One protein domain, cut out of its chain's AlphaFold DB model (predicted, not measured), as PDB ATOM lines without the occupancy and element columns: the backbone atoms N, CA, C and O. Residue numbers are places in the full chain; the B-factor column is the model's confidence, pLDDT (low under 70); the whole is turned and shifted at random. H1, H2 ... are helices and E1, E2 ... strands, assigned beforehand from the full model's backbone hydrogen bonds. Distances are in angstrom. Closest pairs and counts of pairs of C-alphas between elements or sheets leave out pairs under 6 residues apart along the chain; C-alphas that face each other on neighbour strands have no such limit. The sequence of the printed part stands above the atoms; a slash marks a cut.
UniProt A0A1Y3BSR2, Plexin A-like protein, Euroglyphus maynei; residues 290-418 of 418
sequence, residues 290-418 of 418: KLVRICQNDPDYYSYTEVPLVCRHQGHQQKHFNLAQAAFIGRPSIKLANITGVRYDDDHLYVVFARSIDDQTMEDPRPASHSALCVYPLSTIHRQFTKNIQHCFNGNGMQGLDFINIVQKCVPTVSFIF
ATOM      1  N   LYS A 290      -8.521  23.156 -12.012       98.00
ATOM      2  CA  LYS A 290      -7.880  22.233 -12.949       98.00
ATOM      3  C   LYS A 290      -6.522  21.812 -12.401       98.00
ATOM      4  O   LYS A 290      -5.877  22.546 -11.656       98.00
ATOM      5  N   LEU A 291      -6.100  20.613 -12.765       98.31
ATOM      6  CA  LEU A 291      -4.754  20.125 -12.532       98.31
ATOM      7  C   LEU A 291      -4.022  20.111 -13.870       98.31
ATOM      8  O   LEU A 291      -4.410  19.390 -14.788       98.31
ATOM      9  N   VAL A 292      -2.987  20.931 -13.960       98.19
ATOM     10  CA  VAL A 292      -2.042  20.984 -15.072       98.19
ATOM     11  C   VAL A 292      -0.966  19.930 -14.833       98.19
ATOM     12  O   VAL A 292      -0.531  19.754 -13.694       98.19
ATOM     13  N   ARG A 293      -0.517  19.250 -15.886       97.62
ATOM     14  CA  ARG A 293       0.589  18.289 -15.847       97.62
ATOM     15  C   ARG A 293       1.535  18.510 -17.023       97.62
ATOM     16  O   ARG A 293       1.074  18.665 -18.150       97.62
ATOM     17  N   ILE A 294       2.838  18.448 -16.750       97.31
ATOM     18  CA  ILE A 294       3.919  18.445 -17.744       97.31
ATOM     19  C   ILE A 294       4.868  17.278 -17.431       97.31
ATOM     20  O   ILE A 294       5.148  16.994 -16.263       97.31
ATOM     21  N   CYS A 295       5.339  16.577 -18.459       96.62
ATOM     22  CA  CYS A 295       6.405  15.583 -18.345       96.62
ATOM     23  C   CYS A 295       7.737  16.272 -18.036       96.62
ATOM     24  O   CYS A 295       8.067  17.284 -18.646       96.62
ATOM     25  N   GLN A 296       8.525  15.731 -17.112       95.75
ATOM     26  CA  GLN A 296       9.793  16.362 -16.726       95.75
ATOM     27  C   GLN A 296      10.841  16.305 -17.837       95.75
ATOM     28  O   GLN A 296      11.560  17.275 -18.042       95.75
ATOM     29  N   ASN A 297      10.838  15.222 -18.616       93.75
ATOM     30  CA  ASN A 297      11.797  14.980 -19.694       93.75
ATOM     31  C   ASN A 297      11.400  15.646 -21.028       93.75
ATOM     32  O   ASN A 297      11.988  15.344 -22.060       93.75
ATOM     33  N   ASP A 298      10.366  16.491 -21.034       93.69
ATOM     34  CA  ASP A 298       9.839  17.125 -22.243       93.69
ATOM     35  C   ASP A 298      10.482  18.506 -22.468       93.69
ATOM     36  O   ASP A 298      10.196  19.445 -21.714       93.69
ATOM     37  N   PRO A 299      11.336  18.658 -23.497       92.38
ATOM     38  CA  PRO A 299      12.022  19.916 -23.776       92.38
ATOM     39  C   PRO A 299      11.122  20.968 -24.443       92.38
ATOM     40  O   PRO A 299      11.495  22.141 -24.492       92.38
ATOM     41  N   ASP A 300       9.948  20.571 -24.941       92.81
ATOM     42  CA  ASP A 300       9.105  21.380 -25.828       92.81
ATOM     43  C   ASP A 300       7.731  21.717 -25.238       92.81
ATOM     44  O   ASP A 300       6.964  22.458 -25.855       92.81
ATOM     45  N   TYR A 301       7.402  21.167 -24.065       94.56
ATOM     46  CA  TYR A 301       6.088  21.291 -23.420       94.56
ATOM     47  C   TYR A 301       4.924  20.670 -24.222       94.56
ATOM     48  O   TYR A 301       3.753  20.937 -23.941       94.56
ATOM     49  N   TYR A 302       5.204  19.772 -25.172       93.19
ATOM     50  CA  TYR A 302       4.178  19.006 -25.894       93.19
ATOM     51  C   TYR A 302       3.306  18.133 -24.986       93.19
ATOM     52  O   TYR A 302       2.172  17.807 -25.330       93.19
ATOM     53  N   SER A 303       3.823  17.757 -23.822       94.94
ATOM     54  CA  SER A 303       3.131  16.981 -22.798       94.94
ATOM     55  C   SER A 303       2.204  17.812 -21.906       94.94
ATOM     56  O   SER A 303       1.559  17.232 -21.027       94.94
ATOM     57  N   TYR A 304       2.122  19.135 -22.110       96.50
ATOM     58  CA  TYR A 304       1.215  20.006 -21.367       96.50
ATOM     59  C   TYR A 304      -0.233  19.538 -21.530       96.50
ATOM     60  O   TYR A 304      -0.785  19.490 -22.630       96.50
ATOM     61  N   THR A 305      -0.875  19.205 -20.417       96.56
ATOM     62  CA  THR A 305      -2.263  18.745 -20.404       96.56
ATOM     63  C   THR A 305      -2.965  19.184 -19.124       96.56
ATOM     64  O   THR A 305      -2.339  19.323 -18.072       96.56
ATOM     65  N   GLU A 306      -4.279  19.393 -19.200       96.69
ATOM     66  CA  GLU A 306      -5.103  19.796 -18.063       96.69
ATOM     67  C   GLU A 306      -6.277  18.842 -17.866       96.69
ATOM     68  O   GLU A 306      -6.919  18.404 -18.823       96.69
ATOM     69  N   VAL A 307      -6.612  18.570 -16.605       96.12
ATOM     70  CA  VAL A 307      -7.848  17.873 -16.232       96.12
ATOM     71  C   VAL A 307      -8.603  18.655 -15.162       96.12
ATOM     72  O   VAL A 307      -7.981  19.177 -14.238       96.12
ATOM     73  N   PRO A 308      -9.940  18.752 -15.239       95.81
ATOM     74  CA  PRO A 308     -10.717  19.390 -14.185       95.81
ATOM     75  C   PRO A 308     -10.687  18.546 -12.905       95.81
ATOM     76  O   PRO A 308     -10.884  17.330 -12.947       95.81
ATOM     77  N   LEU A 309     -10.503  19.200 -11.757       95.88
ATOM     78  CA  LEU A 309     -10.704  18.599 -10.442       95.88
ATOM     79  C   LEU A 309     -12.092  18.960  -9.929       95.88
ATOM     80  O   LEU A 309     -12.463  20.128  -9.824       95.88
ATOM     81  N   VAL A 310     -12.870  17.932  -9.611       94.50
ATOM     82  CA  VAL A 310     -14.264  18.078  -9.199       94.50
ATOM     83  C   VAL A 310     -14.404  17.618  -7.753       94.50
ATOM     84  O   VAL A 310     -14.126  16.460  -7.441       94.50
ATOM     85  N   CYS A 311     -14.848  18.520  -6.877       94.25
ATOM     86  CA  CYS A 311     -15.195  18.232  -5.485       94.25
ATOM     87  C   CYS A 311     -16.703  18.445  -5.297       94.25
ATOM     88  O   CYS A 311     -17.228  19.538  -5.529       94.25
ATOM     89  N   ARG A 312     -17.428  17.373  -4.958       90.75
ATOM     90  CA  ARG A 312     -18.894  17.368  -4.832       90.75
ATOM     91  C   ARG A 312     -19.320  16.647  -3.565       90.75
ATOM     92  O   ARG A 312     -18.779  15.593  -3.243       90.75
ATOM     93  N   HIS A 313     -20.341  17.177  -2.905       84.25
ATOM     94  CA  HIS A 313     -21.008  16.497  -1.799       84.25
ATOM     95  C   HIS A 313     -22.101  15.552  -2.328       84.25
ATOM     96  O   HIS A 313     -22.970  15.983  -3.086       84.25
ATOM     97  N   GLN A 314     -22.084  14.278  -1.921       71.19
ATOM     98  CA  GLN A 314     -23.036  13.243  -2.368       71.19
ATOM     99  C   GLN A 314     -24.374  13.256  -1.587       71.19
ATOM    100  O   GLN A 314     -24.897  12.210  -1.222       71.19
ATOM    101  N   GLY A 315     -24.932  14.439  -1.305       68.19
ATOM    102  CA  GLY A 315     -26.211  14.595  -0.589       68.19
ATOM    103  C   GLY A 315     -27.369  15.073  -1.476       68.19
ATOM    104  O   GLY A 315     -27.170  15.398  -2.643       68.19
ATOM    105  N   HIS A 316     -28.573  15.191  -0.894       52.66
ATOM    106  CA  HIS A 316     -29.807  15.642  -1.572       52.66
ATOM    107  C   HIS A 316     -29.707  17.026  -2.245       52.66
ATOM    108  O   HIS A 316     -30.462  17.318  -3.166       52.66
ATOM    109  N   GLN A 317     -28.759  17.864  -1.821       65.38
ATOM    110  CA  GLN A 317     -28.349  19.064  -2.545       65.38
ATOM    111  C   GLN A 317     -26.943  18.818  -3.100       65.38
ATOM    112  O   GLN A 317     -25.979  18.791  -2.328       65.38
ATOM    113  N   GLN A 318     -26.815  18.623  -4.417       66.31
ATOM    114  CA  GLN A 318     -25.511  18.534  -5.079       66.31
ATOM    115  C   GLN A 318     -24.778  19.872  -4.920       66.31
ATOM    116  O   GLN A 318     -24.980  20.817  -5.678       66.31
ATOM    117  N   LYS A 319     -23.936  19.974  -3.889       79.75
ATOM    118  CA  LYS A 319     -23.072  21.135  -3.667       79.75
ATOM    119  C   LYS A 319     -21.748  20.895  -4.381       79.75
ATOM    120  O   LYS A 319     -21.076  19.892  -4.129       79.75
ATOM    121  N   HIS A 320     -21.399  21.812  -5.276       88.06
ATOM    122  CA  HIS A 320     -20.133  21.823  -5.999       88.06
ATOM    123  C   HIS A 320     -19.189  22.819  -5.334       88.06
ATOM    124  O   HIS A 320     -19.576  23.959  -5.088       88.06
ATOM    125  N   PHE A 321     -17.961  22.388  -5.065       94.25
ATOM    126  CA  PHE A 321     -16.899  23.239  -4.541       94.25
ATOM    127  C   PHE A 321     -15.856  23.391  -5.645       94.25
ATOM    128  O   PHE A 321     -15.122  22.454  -5.958       94.25
ATOM    129  N   ASN A 322     -15.887  24.533  -6.326       94.81
ATOM    130  CA  ASN A 322     -15.180  24.759  -7.584       94.81
ATOM    131  C   ASN A 322     -13.836  25.481  -7.413       94.81
ATOM    132  O   ASN A 322     -12.994  25.371  -8.306       94.81
ATOM    133  N   LEU A 323     -13.610  26.167  -6.288       97.44
ATOM    134  CA  LEU A 323     -12.443  27.023  -6.065       97.44
ATOM    135  C   LEU A 323     -11.458  26.374  -5.084       97.44
ATOM    136  O   LEU A 323     -11.656  26.447  -3.872       97.44
ATOM    137  N   ALA A 324     -10.382  25.764  -5.573       98.31
ATOM    138  CA  ALA A 324      -9.293  25.299  -4.719       98.31
ATOM    139  C   ALA A 324      -8.656  26.476  -3.961       98.31
ATOM    140  O   ALA A 324      -8.380  27.515  -4.554       98.31
ATOM    141  N   GLN A 325      -8.441  26.305  -2.656       98.00
ATOM    142  CA  GLN A 325      -7.882  27.329  -1.762       98.00
ATOM    143  C   GLN A 325      -6.469  26.977  -1.303       98.00
ATOM    144  O   GLN A 325      -5.598  27.837  -1.248       98.00
ATOM    145  N   ALA A 326      -6.233  25.704  -0.995       98.25
ATOM    146  CA  ALA A 326      -4.917  25.180  -0.666       98.25
ATOM    147  C   ALA A 326      -4.861  23.691  -0.999       98.25
ATOM    148  O   ALA A 326      -5.893  23.015  -1.096       98.25
ATOM    149  N   ALA A 327      -3.650  23.174  -1.164       98.38
ATOM    150  CA  ALA A 327      -3.436  21.758  -1.377       98.38
ATOM    151  C   ALA A 327      -2.136  21.281  -0.740       98.38
ATOM    152  O   ALA A 327      -1.240  22.067  -0.437       98.38
ATOM    153  N   PHE A 328      -2.058  19.973  -0.540       97.75
ATOM    154  CA  PHE A 328      -0.883  19.303  -0.018       97.75
ATOM    155  C   PHE A 328      -0.785  17.904  -0.617       97.75
ATOM    156  O   PHE A 328      -1.796  17.210  -0.759       97.75
ATOM    157  N   ILE A 329       0.429  17.480  -0.961       95.88
ATOM    158  CA  ILE A 329       0.706  16.104  -1.370       95.88
ATOM    159  C   ILE A 329       1.269  15.315  -0.191       95.88
ATOM    160  O   ILE A 329       2.212  15.741   0.470       95.88
ATOM    161  N   GLY A 330       0.702  14.143   0.070       92.56
ATOM    162  CA  GLY A 330       1.173  13.286   1.150       92.56
ATOM    163  C   GLY A 330       0.737  11.841   0.986       92.56
ATOM    164  O   GLY A 330      -0.166  11.523   0.211       92.56
ATOM    165  N   ARG A 331       1.367  10.953   1.752       90.38
ATOM    166  CA  ARG A 331       0.968   9.544   1.793       90.38
ATOM    167  C   ARG A 331      -0.272   9.364   2.671       90.38
ATOM    168  O   ARG A 331      -0.365  10.004   3.722       90.38
ATOM    169  N   PRO A 332      -1.231   8.521   2.264       88.94
ATOM    170  CA  PRO A 332      -2.410   8.232   3.063       88.94
ATOM    171  C   PRO A 332      -2.043   7.371   4.277       88.94
ATOM    172  O   PRO A 332      -1.053   6.638   4.280       88.94
ATOM    173  N   SER A 333      -2.894   7.399   5.302       86.81
ATOM    174  CA  SER A 333      -2.881   6.339   6.309       86.81
ATOM    175  C   SER A 333      -3.388   5.029   5.697       86.81
ATOM    176  O   SER A 333      -4.147   5.041   4.728       86.81
ATOM    177  N   ILE A 334      -3.043   3.889   6.303       86.88
ATOM    178  CA  ILE A 334      -3.533   2.567   5.867       86.88
ATOM    179  C   ILE A 334      -5.072   2.547   5.823       86.88
ATOM    180  O   ILE A 334      -5.670   2.037   4.880       86.88
ATOM    181  N   LYS A 335      -5.731   3.175   6.807       89.38
ATOM    182  CA  LYS A 335      -7.196   3.265   6.851       89.38
ATOM    183  C   LYS A 335      -7.760   4.030   5.650       89.38
ATOM    184  O   LYS A 335      -8.740   3.583   5.064       89.38
ATOM    185  N   LEU A 336      -7.149   5.158   5.284       86.50
ATOM    186  CA  LEU A 336      -7.584   5.947   4.132       86.50
ATOM    187  C   LEU A 336      -7.323   5.208   2.815       86.50
ATOM    188  O   LEU A 336      -8.213   5.168   1.973       86.50
ATOM    189  N   ALA A 337      -6.159   4.570   2.677       86.19
ATOM    190  CA  ALA A 337      -5.800   3.753   1.517       86.19
ATOM    191  C   ALA A 337      -6.818   2.620   1.267       86.19
ATOM    192  O   ALA A 337      -7.282   2.419   0.146       86.19
ATOM    193  N   ASN A 338      -7.257   1.943   2.335       85.56
ATOM    194  CA  ASN A 338      -8.281   0.900   2.245       85.56
ATOM    195  C   ASN A 338      -9.643   1.444   1.785       85.56
ATOM    196  O   ASN A 338     -10.323   0.789   1.001       85.56
ATOM    197  N   ILE A 339     -10.041   2.636   2.245       84.81
ATOM    198  CA  ILE A 339     -11.312   3.271   1.851       84.81
ATOM    199  C   ILE A 339     -11.273   3.719   0.387       84.81
ATOM    200  O   ILE A 339     -12.262   3.574  -0.327       84.81
ATOM    201  N   THR A 340     -10.146   4.268  -0.075       81.25
ATOM    202  CA  THR A 340      -9.997   4.718  -1.467       81.25
ATOM    203  C   THR A 340      -9.771   3.563  -2.442       81.25
ATOM    204  O   THR A 340      -9.879   3.769  -3.650       81.25
ATOM    205  N   GLY A 341      -9.482   2.355  -1.942       80.69
ATOM    206  CA  GLY A 341      -9.162   1.188  -2.765       80.69
ATOM    207  C   GLY A 341      -7.825   1.332  -3.496       80.69
ATOM    208  O   GLY A 341      -7.637   0.748  -4.562       80.69
ATOM    209  N   VAL A 342      -6.910   2.143  -2.958       80.12
ATOM    210  CA  VAL A 342      -5.599   2.434  -3.551       80.12
ATOM    211  C   VAL A 342      -4.496   2.012  -2.586       80.12
ATOM    212  O   VAL A 342      -4.684   1.969  -1.375       80.12
ATOM    213  N   ARG A 343      -3.325   1.663  -3.124       76.62
ATOM    214  CA  ARG A 343      -2.179   1.246  -2.317       76.62
ATOM    215  C   ARG A 343      -1.723   2.364  -1.367       76.62
ATOM    216  O   ARG A 343      -1.746   3.543  -1.715       76.62
ATOM    217  N   TYR A 344      -1.253   1.979  -0.182       78.69
ATOM    218  CA  TYR A 344      -0.763   2.907   0.848       78.69
ATOM    219  C   TYR A 344       0.534   3.643   0.456       78.69
ATOM    220  O   TYR A 344       0.891   4.641   1.079       78.69
ATOM    221  N   ASP A 345       1.251   3.142  -0.553       81.00
ATOM    222  CA  ASP A 345       2.453   3.751  -1.128       81.00
ATOM    223  C   ASP A 345       2.148   4.734  -2.273       81.00
ATOM    224  O   ASP A 345       3.072   5.337  -2.819       81.00
ATOM    225  N   ASP A 346       0.872   4.923  -2.630       86.00
ATOM    226  CA  ASP A 346       0.452   5.915  -3.617       86.00
ATOM    227  C   ASP A 346       0.275   7.291  -2.970       86.00
ATOM    228  O   ASP A 346      -0.445   7.447  -1.978       86.00
ATOM    229  N   ASP A 347       0.895   8.311  -3.553       91.31
ATOM    230  CA  ASP A 347       0.707   9.686  -3.100       91.31
ATOM    231  C   ASP A 347      -0.750  10.122  -3.307       91.31
ATOM    232  O   ASP A 347      -1.399   9.783  -4.302       91.31
ATOM    233  N   HIS A 348      -1.275  10.889  -2.358       93.62
ATOM    234  CA  HIS A 348      -2.608  11.473  -2.418       93.62
ATOM    235  C   HIS A 348      -2.495  12.997  -2.427       93.62
ATOM    236  O   HIS A 348      -1.745  13.591  -1.648       93.62
ATOM    237  N   LEU A 349      -3.265  13.627  -3.311       97.00
ATOM    238  CA  LEU A 349      -3.451  15.069  -3.351       97.00
ATOM    239  C   LEU A 349      -4.650  15.433  -2.471       97.00
ATOM    240  O   LEU A 349      -5.788  15.068  -2.772       97.00
ATOM    241  N   TYR A 350      -4.390  16.165  -1.396       97.31
ATOM    242  CA  TYR A 350      -5.398  16.730  -0.506       97.31
ATOM    243  C   TYR A 350      -5.662  18.161  -0.941       97.31
ATOM    244  O   TYR A 350      -4.720  18.938  -1.078       97.31
ATOM    245  N   VAL A 351      -6.923  18.518  -1.166       98.44
ATOM    246  CA  VAL A 351      -7.298  19.863  -1.613       98.44
ATOM    247  C   VAL A 351      -8.483  20.355  -0.804       98.44
ATOM    248  O   VAL A 351      -9.526  19.699  -0.746       98.44
ATOM    249  N   VAL A 352      -8.330  21.531  -0.204       98.19
ATOM    250  CA  VAL A 352      -9.441  22.278   0.388       98.19
ATOM    251  C   VAL A 352     -10.019  23.199  -0.674       98.19
ATOM    252  O   VAL A 352      -9.312  24.022  -1.253       98.19
ATOM    253  N   PHE A 353     -11.310  23.045  -0.930       97.69
ATOM    254  CA  PHE A 353     -12.077  23.862  -1.854       97.69
ATOM    255  C   PHE A 353     -13.030  24.765  -1.091       97.69
ATOM    256  O   PHE A 353     -13.587  24.358  -0.075       97.69
ATOM    257  N   ALA A 354     -13.285  25.936  -1.649       95.75
ATOM    258  CA  ALA A 354     -14.427  26.773  -1.340       95.75
ATOM    259  C   ALA A 354     -15.402  26.764  -2.524       95.75
ATOM    260  O   ALA A 354     -15.066  26.389  -3.656       95.75
ATOM    261  N   ARG A 355     -16.636  27.175  -2.257       93.19
ATOM    262  CA  ARG A 355     -17.623  27.459  -3.299       93.19
ATOM    263  C   ARG A 355     -17.510  28.920  -3.740       93.19
ATOM    264  O   ARG A 355     -17.183  29.760  -2.911       93.19
ATOM    265  N   SER A 356     -17.788  29.227  -5.004       94.00
ATOM    266  CA  SER A 356     -17.971  30.620  -5.441       94.00
ATOM    267  C   SER A 356     -19.065  31.325  -4.634       94.00
ATOM    268  O   SER A 356     -20.057  30.695  -4.256       94.00
ATOM    269  N   ILE A 357     -18.884  32.624  -4.377       92.69
ATOM    270  CA  ILE A 357     -19.897  33.460  -3.712       92.69
ATOM    271  C   ILE A 357     -21.187  33.568  -4.535       92.69
ATOM    272  O   ILE A 357     -22.271  33.529  -3.962       92.69
ATOM    273  N   ASP A 358     -21.067  33.632  -5.863       88.94
ATOM    274  CA  ASP A 358     -22.181  33.377  -6.773       88.94
ATOM    275  C   ASP A 358     -22.313  31.866  -6.966       88.94
ATOM    276  O   ASP A 358     -21.504  31.219  -7.638       88.94
ATOM    277  N   ASP A 359     -23.328  31.297  -6.329       79.62
ATOM    278  CA  ASP A 359     -23.545  29.864  -6.278       79.62
ATOM    279  C   ASP A 359     -24.360  29.319  -7.460       79.62
ATOM    280  O   ASP A 359     -24.409  28.089  -7.615       79.62
ATOM    281  N   GLN A 360     -24.951  30.207  -8.271       84.94
ATOM    282  CA  GLN A 360     -25.774  29.888  -9.435       84.94
ATOM    283  C   GLN A 360     -24.922  29.810 -10.699       84.94
ATOM    284  O   GLN A 360     -24.950  28.796 -11.397       84.94
ATOM    285  N   THR A 361     -24.145  30.859 -10.982       88.62
ATOM    286  CA  THR A 361     -23.323  30.927 -12.200       88.62
ATOM    287  C   THR A 361     -21.913  30.392 -11.970       88.62
ATOM    288  O   THR A 361     -21.300  29.843 -12.886       88.62
ATOM    289  N   MET A 362     -21.401  30.512 -10.736       90.75
ATOM    290  CA  MET A 362     -20.009  30.221 -10.374       90.75
ATOM    291  C   MET A 362     -18.982  31.018 -11.199       90.75
ATOM    292  O   MET A 362     -17.832  30.598 -11.335       90.75
ATOM    293  N   GLU A 363     -19.376  32.162 -11.764       92.50
ATOM    294  CA  GLU A 363     -18.495  33.052 -12.531       92.50
ATOM    295  C   GLU A 363     -17.695  34.018 -11.647       92.50
ATOM    296  O   GLU A 363     -16.786  34.684 -12.137       92.50
ATOM    297  N   ASP A 364     -17.976  34.071 -10.342       92.38
ATOM    298  CA  ASP A 364     -17.190  34.845  -9.380       92.38
ATOM    299  C   ASP A 364     -16.055  33.978  -8.787       92.38
ATOM    300  O   ASP A 364     -16.328  32.913  -8.213       92.38
ATOM    301  N   PRO A 365     -14.778  34.396  -8.899       92.44
ATOM    302  CA  PRO A 365     -13.643  33.662  -8.343       92.44
ATOM    303  C   PRO A 365     -13.477  33.844  -6.824       92.44
ATOM    304  O   PRO A 365     -12.561  33.260  -6.244       92.44
ATOM    305  N   ARG A 366     -14.310  34.658  -6.160       94.94
ATOM    306  CA  ARG A 366     -14.237  34.881  -4.711       94.94
ATOM    307  C   ARG A 366     -14.856  33.711  -3.936       94.94
ATOM    308  O   ARG A 366     -15.977  33.293  -4.249       94.94
ATOM    309  N   PRO A 367     -14.165  33.200  -2.900       95.38
ATOM    310  CA  PRO A 367     -14.656  32.093  -2.091       95.38
ATOM    311  C   PRO A 367     -15.764  32.530  -1.121       95.38
ATOM    312  O   PRO A 367     -15.672  33.565  -0.464       95.38
ATOM    313  N   ALA A 368     -16.797  31.702  -0.997       93.06
ATOM    314  CA  ALA A 368     -17.810  31.762   0.049       93.06
ATOM    315  C   ALA A 368     -17.313  31.097   1.347       93.06
ATOM    316  O   ALA A 368     -16.323  30.368   1.355       93.06
ATOM    317  N   SER A 369     -18.063  31.254   2.441       91.31
ATOM    318  CA  SER A 369     -17.769  30.643   3.750       91.31
ATOM    319  C   SER A 369     -17.940  29.115   3.813       91.31
ATOM    320  O   SER A 369     -17.679  28.505   4.849       91.31
ATOM    321  N   HIS A 370     -18.383  28.477   2.727       89.44
ATOM    322  CA  HIS A 370     -18.607  27.036   2.661       89.44
ATOM    323  C   HIS A 370     -17.444  26.334   1.960       89.44
ATOM    324  O   HIS A 370     -17.252  26.499   0.750       89.44
ATOM    325  N   SER A 371     -16.749  25.479   2.709       94.12
ATOM    326  CA  SER A 371     -15.573  24.749   2.236       94.12
ATOM    327  C   SER A 371     -15.726  23.233   2.366       94.12
ATOM    328  O   SER A 371     -16.531  22.737   3.153       94.12
ATOM    329  N   ALA A 372     -14.934  22.494   1.594       95.12
ATOM    330  CA  ALA A 372     -14.846  21.040   1.642       95.12
ATOM    331  C   ALA A 372     -13.399  20.576   1.440       95.12
ATOM    332  O   ALA A 372     -12.660  21.162   0.654       95.12
ATOM    333  N   LEU A 373     -13.014  19.495   2.116       95.81
ATOM    334  CA  LEU A 373     -11.760  18.787   1.869       95.81
ATOM    335  C   LEU A 373     -12.039  17.592   0.954       95.81
ATOM    336  O   LEU A 373     -12.837  16.720   1.295       95.81
ATOM    337  N   CYS A 374     -11.359  17.538  -0.186       95.25
ATOM    338  CA  CYS A 374     -11.401  16.418  -1.116       95.25
ATOM    339  C   CYS A 374     -10.007  15.794  -1.254       95.25
ATOM    340  O   CYS A 374      -8.988  16.485  -1.187       95.25
ATOM    341  N   VAL A 375      -9.967  14.474  -1.441       94.19
ATOM    342  CA  VAL A 375      -8.727  13.696  -1.541       94.19
ATOM    343  C   VAL A 375      -8.712  12.938  -2.861       94.19
ATOM    344  O   VAL A 375      -9.674  12.244  -3.191       94.19
ATOM    345  N   TYR A 376      -7.613  13.052  -3.603       94.19
ATOM    346  CA  TYR A 376      -7.444  12.449  -4.921       94.19
ATOM    347  C   TYR A 376      -6.184  11.576  -4.948       94.19
ATOM    348  O   TYR A 376      -5.075  12.111  -4.891       94.19
ATOM    349  N   PRO A 377      -6.311  10.243  -5.065       93.94
ATOM    350  CA  PRO A 377      -5.156   9.376  -5.279       93.94
ATOM    351  C   PRO A 377      -4.468   9.713  -6.608       93.94
ATOM    352  O   PRO A 377      -5.136   9.790  -7.651       93.94
ATOM    353  N   LEU A 378      -3.142   9.888  -6.606       93.50
ATOM    354  CA  LEU A 378      -2.413  10.279  -7.815       93.50
ATOM    355  C   LEU A 378      -2.476   9.211  -8.911       93.50
ATOM    356  O   LEU A 378      -2.528   9.567 -10.086       93.50
ATOM    357  N   SER A 379      -2.555   7.922  -8.574       91.44
ATOM    358  CA  SER A 379      -2.795   6.854  -9.560       91.44
ATOM    359  C   SER A 379      -4.106   7.036 -10.335       91.44
ATOM    360  O   SER A 379      -4.164   6.791 -11.542       91.44
ATOM    361  N   THR A 380      -5.163   7.511  -9.671       92.81
ATOM    362  CA  THR A 380      -6.457   7.779 -10.312       92.81
ATOM    363  C   THR A 380      -6.397   9.032 -11.178       92.81
ATOM    364  O   THR A 380      -6.906   9.012 -12.300       92.81
ATOM    365  N   ILE A 381      -5.718  10.085 -10.712       94.69
ATOM    366  CA  ILE A 381      -5.423  11.277 -11.522       94.69
ATOM    367  C   ILE A 381      -4.647  10.884 -12.785       94.69
ATOM    368  O   ILE A 381      -5.040  11.251 -13.891       94.69
ATOM    369  N   HIS A 382      -3.586  10.090 -12.639       93.19
ATOM    370  CA  HIS A 382      -2.766   9.625 -13.753       93.19
ATOM    371  C   HIS A 382      -3.603   8.854 -14.782       93.19
ATOM    372  O   HIS A 382      -3.567   9.181 -15.967       93.19
ATOM    373  N   ARG A 383      -4.434   7.901 -14.335       93.69
ATOM    374  CA  ARG A 383      -5.361   7.163 -15.208       93.69
ATOM    375  C   ARG A 383      -6.325   8.096 -15.943       93.69
ATOM    376  O   ARG A 383      -6.614   7.860 -17.114       93.69
ATOM    377  N   GLN A 384      -6.812   9.151 -15.288       96.00
ATOM    378  CA  GLN A 384      -7.712  10.119 -15.916       96.00
ATOM    379  C   GLN A 384      -7.015  10.938 -17.010       96.00
ATOM    380  O   GLN A 384      -7.597  11.122 -18.080       96.00
ATOM    381  N   PHE A 385      -5.772  11.377 -16.788       95.75
ATOM    382  CA  PHE A 385      -4.969  12.005 -17.841       95.75
ATOM    383  C   PHE A 385      -4.773  11.058 -19.028       95.75
ATOM    384  O   PHE A 385      -5.071  11.431 -20.159       95.75
ATOM    385  N   THR A 386      -4.330   9.821 -18.779       94.50
ATOM    386  CA  THR A 386      -4.092   8.823 -19.834       94.50
ATOM    387  C   THR A 386      -5.360   8.536 -20.633       94.50
ATOM    388  O   THR A 386      -5.321   8.530 -21.860       94.50
ATOM    389  N   LYS A 387      -6.510   8.402 -19.961       95.62
ATOM    390  CA  LYS A 387      -7.811   8.220 -20.617       95.62
ATOM    391  C   LYS A 387      -8.175   9.397 -21.527       95.62
ATOM    392  O   LYS A 387      -8.622   9.171 -22.648       95.62
ATOM    393  N   ASN A 388      -7.997  10.638 -21.065       95.06
ATOM    394  CA  ASN A 388      -8.308  11.832 -21.862       95.06
ATOM    395  C   ASN A 388      -7.390  11.952 -23.084       95.06
ATOM    396  O   ASN A 388      -7.857  12.248 -24.182       95.06
ATOM    397  N   ILE A 389      -6.100  11.668 -22.893       93.56
ATOM    398  CA  ILE A 389      -5.096  11.627 -23.955       93.56
ATOM    399  C   ILE A 389      -5.502  10.584 -25.002       93.56
ATOM    400  O   ILE A 389      -5.720  10.941 -26.156       93.56
ATOM    401  N   GLN A 390      -5.711   9.326 -24.605       94.25
ATOM    402  CA  GLN A 390      -6.126   8.248 -25.512       94.25
ATOM    403  C   GLN A 390      -7.433   8.564 -26.247       94.25
ATOM    404  O   GLN A 390      -7.551   8.296 -27.439       94.25
ATOM    405  N   HIS A 391      -8.409   9.174 -25.569       94.69
ATOM    406  CA  HIS A 391      -9.663   9.583 -26.202       94.69
ATOM    407  C   HIS A 391      -9.423  10.549 -27.372       94.69
ATOM    408  O   HIS A 391      -9.964  10.327 -28.458       94.69
ATOM    409  N   CYS A 392      -8.561  11.553 -27.177       94.62
ATOM    410  CA  CYS A 392      -8.178  12.491 -28.229       94.62
ATOM    411  C   CYS A 392      -7.325  11.823 -29.321       94.62
ATOM    412  O   CYS A 392      -7.580  11.998 -30.508       94.62
ATOM    413  N   PHE A 393      -6.364  10.975 -28.956       92.94
ATOM    414  CA  PHE A 393      -5.547  10.228 -29.921       92.94
ATOM    415  C   PHE A 393      -6.333   9.194 -30.743       92.94
ATOM    416  O   PHE A 393      -5.859   8.760 -31.789       92.94
ATOM    417  N   ASN A 394      -7.554   8.855 -30.329       94.00
ATOM    418  CA  ASN A 394      -8.511   8.075 -31.117       94.00
ATOM    419  C   ASN A 394      -9.383   8.947 -32.044       94.00
ATOM    420  O   ASN A 394     -10.350   8.452 -32.616       94.00
ATOM    421  N   GLY A 395      -9.081  10.243 -32.178       93.06
ATOM    422  CA  GLY A 395      -9.817  11.180 -33.031       93.06
ATOM    423  C   GLY A 395     -11.123  11.707 -32.429       93.06
ATOM    424  O   GLY A 395     -11.921  12.314 -33.143       93.06
ATOM    425  N   ASN A 396     -11.373  11.485 -31.134       95.00
ATOM    426  CA  ASN A 396     -12.636  11.867 -30.506       95.00
ATOM    427  C   ASN A 396     -12.540  13.222 -29.799       95.00
ATOM    428  O   ASN A 396     -11.634  13.462 -29.001       95.00
ATOM    429  N   GLY A 397     -13.532  14.080 -30.038       93.06
ATOM    430  CA  GLY A 397     -13.660  15.371 -29.369       93.06
ATOM    431  C   GLY A 397     -12.730  16.456 -29.920       93.06
ATOM    432  O   GLY A 397     -12.356  16.466 -31.094       93.06
ATOM    433  N   MET A 398     -12.404  17.412 -29.054       92.75
ATOM    434  CA  MET A 398     -11.600  18.594 -29.365       92.75
ATOM    435  C   MET A 398     -10.356  18.612 -28.474       92.75
ATOM    436  O   MET A 398     -10.426  18.170 -27.329       92.75
ATOM    437  N   GLN A 399      -9.248  19.170 -28.964       90.25
ATOM    438  CA  GLN A 399      -7.987  19.246 -28.210       90.25
ATOM    439  C   GLN A 399      -8.103  20.085 -26.921       90.25
ATOM    440  O   GLN A 399      -7.368  19.858 -25.964       90.25
ATOM    441  N   GLY A 400      -9.056  21.022 -26.873       91.56
ATOM    442  CA  GLY A 400      -9.252  21.936 -25.745       91.56
ATOM    443  C   GLY A 400      -8.239  23.084 -25.733       91.56
ATOM    444  O   GLY A 400      -7.712  23.448 -26.781       91.56
ATOM    445  N   LEU A 401      -8.003  23.654 -24.544       92.12
ATOM    446  CA  LEU A 401      -7.014  24.718 -24.299       92.12
ATOM    447  C   LEU A 401      -7.162  25.927 -25.246       92.12
ATOM    448  O   LEU A 401      -6.192  26.440 -25.804       92.12
ATOM    449  N   ASP A 402      -8.399  26.400 -25.388       91.44
ATOM    450  CA  ASP A 402      -8.812  27.514 -26.253       91.44
ATOM    451  C   ASP A 402      -8.121  28.850 -25.934       91.44
ATOM    452  O   ASP A 402      -8.051  29.748 -26.771       91.44
ATOM    453  N   PHE A 403      -7.573  28.985 -24.727       91.50
ATOM    454  CA  PHE A 403      -6.784  30.145 -24.324       91.50
ATOM    455  C   PHE A 403      -5.347  30.135 -24.877       91.50
ATOM    456  O   PHE A 403      -4.706  31.186 -24.907       91.50
ATOM    457  N   ILE A 404      -4.834  28.984 -25.322       91.56
ATOM    458  CA  ILE A 404      -3.485  28.845 -25.894       91.56
ATOM    459  C   ILE A 404      -3.542  29.011 -27.412       91.56
ATOM    460  O   ILE A 404      -2.815  29.823 -27.976       91.56
ATOM    461  N   ASN A 405      -4.420  28.257 -28.071       88.12
ATOM    462  CA  ASN A 405      -4.555  28.223 -29.524       88.12
ATOM    463  C   ASN A 405      -6.017  28.027 -29.933       88.12
ATOM    464  O   ASN A 405      -6.859  27.621 -29.134       88.12
ATOM    465  N   ILE A 406      -6.304  28.279 -31.212       87.31
ATOM    466  CA  ILE A 406      -7.608  27.960 -31.799       87.31
ATOM    467  C   ILE A 406      -7.849  26.456 -31.654       87.31
ATOM    468  O   ILE A 406      -7.033  25.645 -32.092       87.31
ATOM    469  N   VAL A 407      -8.977  26.090 -31.044       88.44
ATOM    470  CA  VAL A 407      -9.295  24.692 -30.747       88.44
ATOM    471  C   VAL A 407      -9.474  23.902 -32.038       88.44
ATOM    472  O   VAL A 407     -10.338  24.211 -32.859       88.44
ATOM    473  N   GLN A 408      -8.698  22.832 -32.182       92.06
ATOM    474  CA  GLN A 408      -8.810  21.896 -33.295       92.06
ATOM    475  C   GLN A 408      -9.485  20.594 -32.860       92.06
ATOM    476  O   GLN A 408      -9.521  20.243 -31.674       92.06
ATOM    477  N   LYS A 409     -10.029  19.865 -33.840       94.56
ATOM    478  CA  LYS A 409     -10.501  18.497 -33.618       94.56
ATOM    479  C   LYS A 409      -9.324  17.604 -33.246       94.56
ATOM    480  O   LYS A 409      -8.211  17.770 -33.745       94.56
ATOM    481  N   CYS A 410      -9.589  16.651 -32.369       94.31
ATOM    482  CA  CYS A 410      -8.638  15.603 -32.055       94.31
ATOM    483  C   CYS A 410      -8.318  14.778 -33.313       94.31
ATOM    484  O   CYS A 410      -9.212  14.459 -34.097       94.31
ATOM    485  N   VAL A 411      -7.038  14.467 -33.522       92.38
ATOM    486  CA  VAL A 411      -6.557  13.769 -34.723       92.38
ATOM    487  C   VAL A 411      -6.199  12.334 -34.340       92.38
ATOM    488  O   VAL A 411      -5.422  12.155 -33.398       92.38
ATOM    489  N   PRO A 412      -6.733  11.316 -35.040       90.31
ATOM    490  CA  PRO A 412      -6.386   9.938 -34.752       90.31
ATOM    491  C   PRO A 412      -4.916   9.674 -35.098       90.31
ATOM    492  O   PRO A 412      -4.473   9.953 -36.214       90.31
ATOM    493  N   THR A 413      -4.150   9.113 -34.165       83.50
ATOM    494  CA  THR A 413      -2.820   8.574 -34.482       83.50
ATOM    495  C   THR A 413      -2.994   7.278 -35.258       83.50
ATOM    496  O   THR A 413      -3.287   6.230 -34.684       83.50
ATOM    497  N   VAL A 414      -2.817   7.346 -36.576       67.62
ATOM    498  CA  VAL A 414      -2.722   6.154 -37.416       67.62
ATOM    499  C   VAL A 414      -1.400   5.475 -37.069       67.62
ATOM    500  O   VAL A 414      -0.330   6.022 -37.336       67.62
ATOM    501  N   SER A 415      -1.454   4.312 -36.421       54.03
ATOM    502  CA  SER A 415      -0.271   3.461 -36.311       54.03
ATOM    503  C   SER A 415      -0.003   2.915 -37.708       54.03
ATOM    504  O   SER A 415      -0.669   1.976 -38.138       54.03
ATOM    505  N   PHE A 416       0.915   3.533 -38.450       39.78
ATOM    506  CA  PHE A 416       1.501   2.865 -39.604       39.78
ATOM    507  C   PHE A 416       2.318   1.701 -39.046       39.78
ATOM    508  O   PHE A 416       3.416   1.890 -38.527       39.78
ATOM    509  N   ILE A 417       1.721   0.511 -39.071       36.91
ATOM    510  CA  ILE A 417       2.461  -0.742 -38.992       36.91
ATOM    511  C   ILE A 417       3.304  -0.760 -40.270       36.91
ATOM    512  O   ILE A 417       2.748  -0.926 -41.357       36.91
ATOM    513  N   PHE A 418       4.596  -0.468 -40.141       34.84
ATOM    514  CA  PHE A 418       5.587  -0.758 -41.175       34.84
ATOM    515  C   PHE A 418       6.145  -2.156 -40.955       34.84
ATOM    516  O   PHE A 418       6.398  -2.499 -39.775       34.84
TER     517      PHE A 418
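This is residues 290 to 418 of the 418 residues of the protein "Plexin A-like protein" of Euroglyphus maynei (UniProt A0A1Y3BSR2). A twisted sheet of three strands, E5, E6 and E7, makes one end of the model, with the small hairpin of E3 and E4 packed on E6 and E7; a second hairpin, E1 and E2, reaches away from it, and the long helix H2 packs on E2. The short helix H1 sits at one end of the three-stranded sheet, and residues 394 to 418, with no named element, continue beyond H2. The printed part has 129 residues, with named elements in the order E1, E2, E3, E4, E5, H1, E6, E7, H2; the class is mixed, helices and strands. The sheet's order is E5, E6, E7, antiparallel throughout. The whole is loose, with a radius of gyration of the C-alphas of 17.7 A and spans of 56 by 39 by 31 A.

Start with E1, residues 290 to 295, and E2, residues 305 to 309, a hairpin where N 291 and O 307 are 2.8 A apart. E2 runs on into E3, residues 311 to 313, at 19 degrees. E3 forms a hairpin with E4, residues 319 to 321; N 321 and O 311 are 3.0 A apart. E4 runs on into E5, residues 323 to 330, at 69 degrees. H1, residues 334 to 340, only grazes the sheet with its residues 336 to 340. Next comes E6, residues 348 to 356, antiparallel to E5, with N 325 and O 352 2.8 A apart. E6 forms a hairpin with E7, residues 367 to 377; N 353 and O 372 are 2.8 A apart. The closest C-alphas of E4 and E6, those of Phe 321 and Arg 355, are 4.5 A apart. H2, residues 378 to 393, only grazes this sheet with its residues 378 to 381; its closest C-alphas to E2, those of Phe 385 and Val 307, are 6.7 A apart. H1 and H2 are apart. In both helices every O i to N i+4 pair is within hydrogen-bond range.

Find C-alpha 290 at (-7.880, 22.233, -12.949), where E1 begins. E5 spans 20.6 A and bends by 57 degrees at residue 326. E6 spans 24.7 A. E7 spans 24.8 A and bends by 95 degrees at residue 370. H2 runs 22.3 A, from C-alpha 378 at (-2.413, 10.279, -7.815) to C-alpha 393 at (-5.547, 10.228, -29.921).

The two C-alphas farthest apart, those of Ser 369 and Phe 418, the chain's last residue, are 59.6 A apart. The printed part has no cut, and no link is long. The mean pLDDT of the printed part is 89.4; look for values under 70 at residues 315 to 318 and 414 to 418.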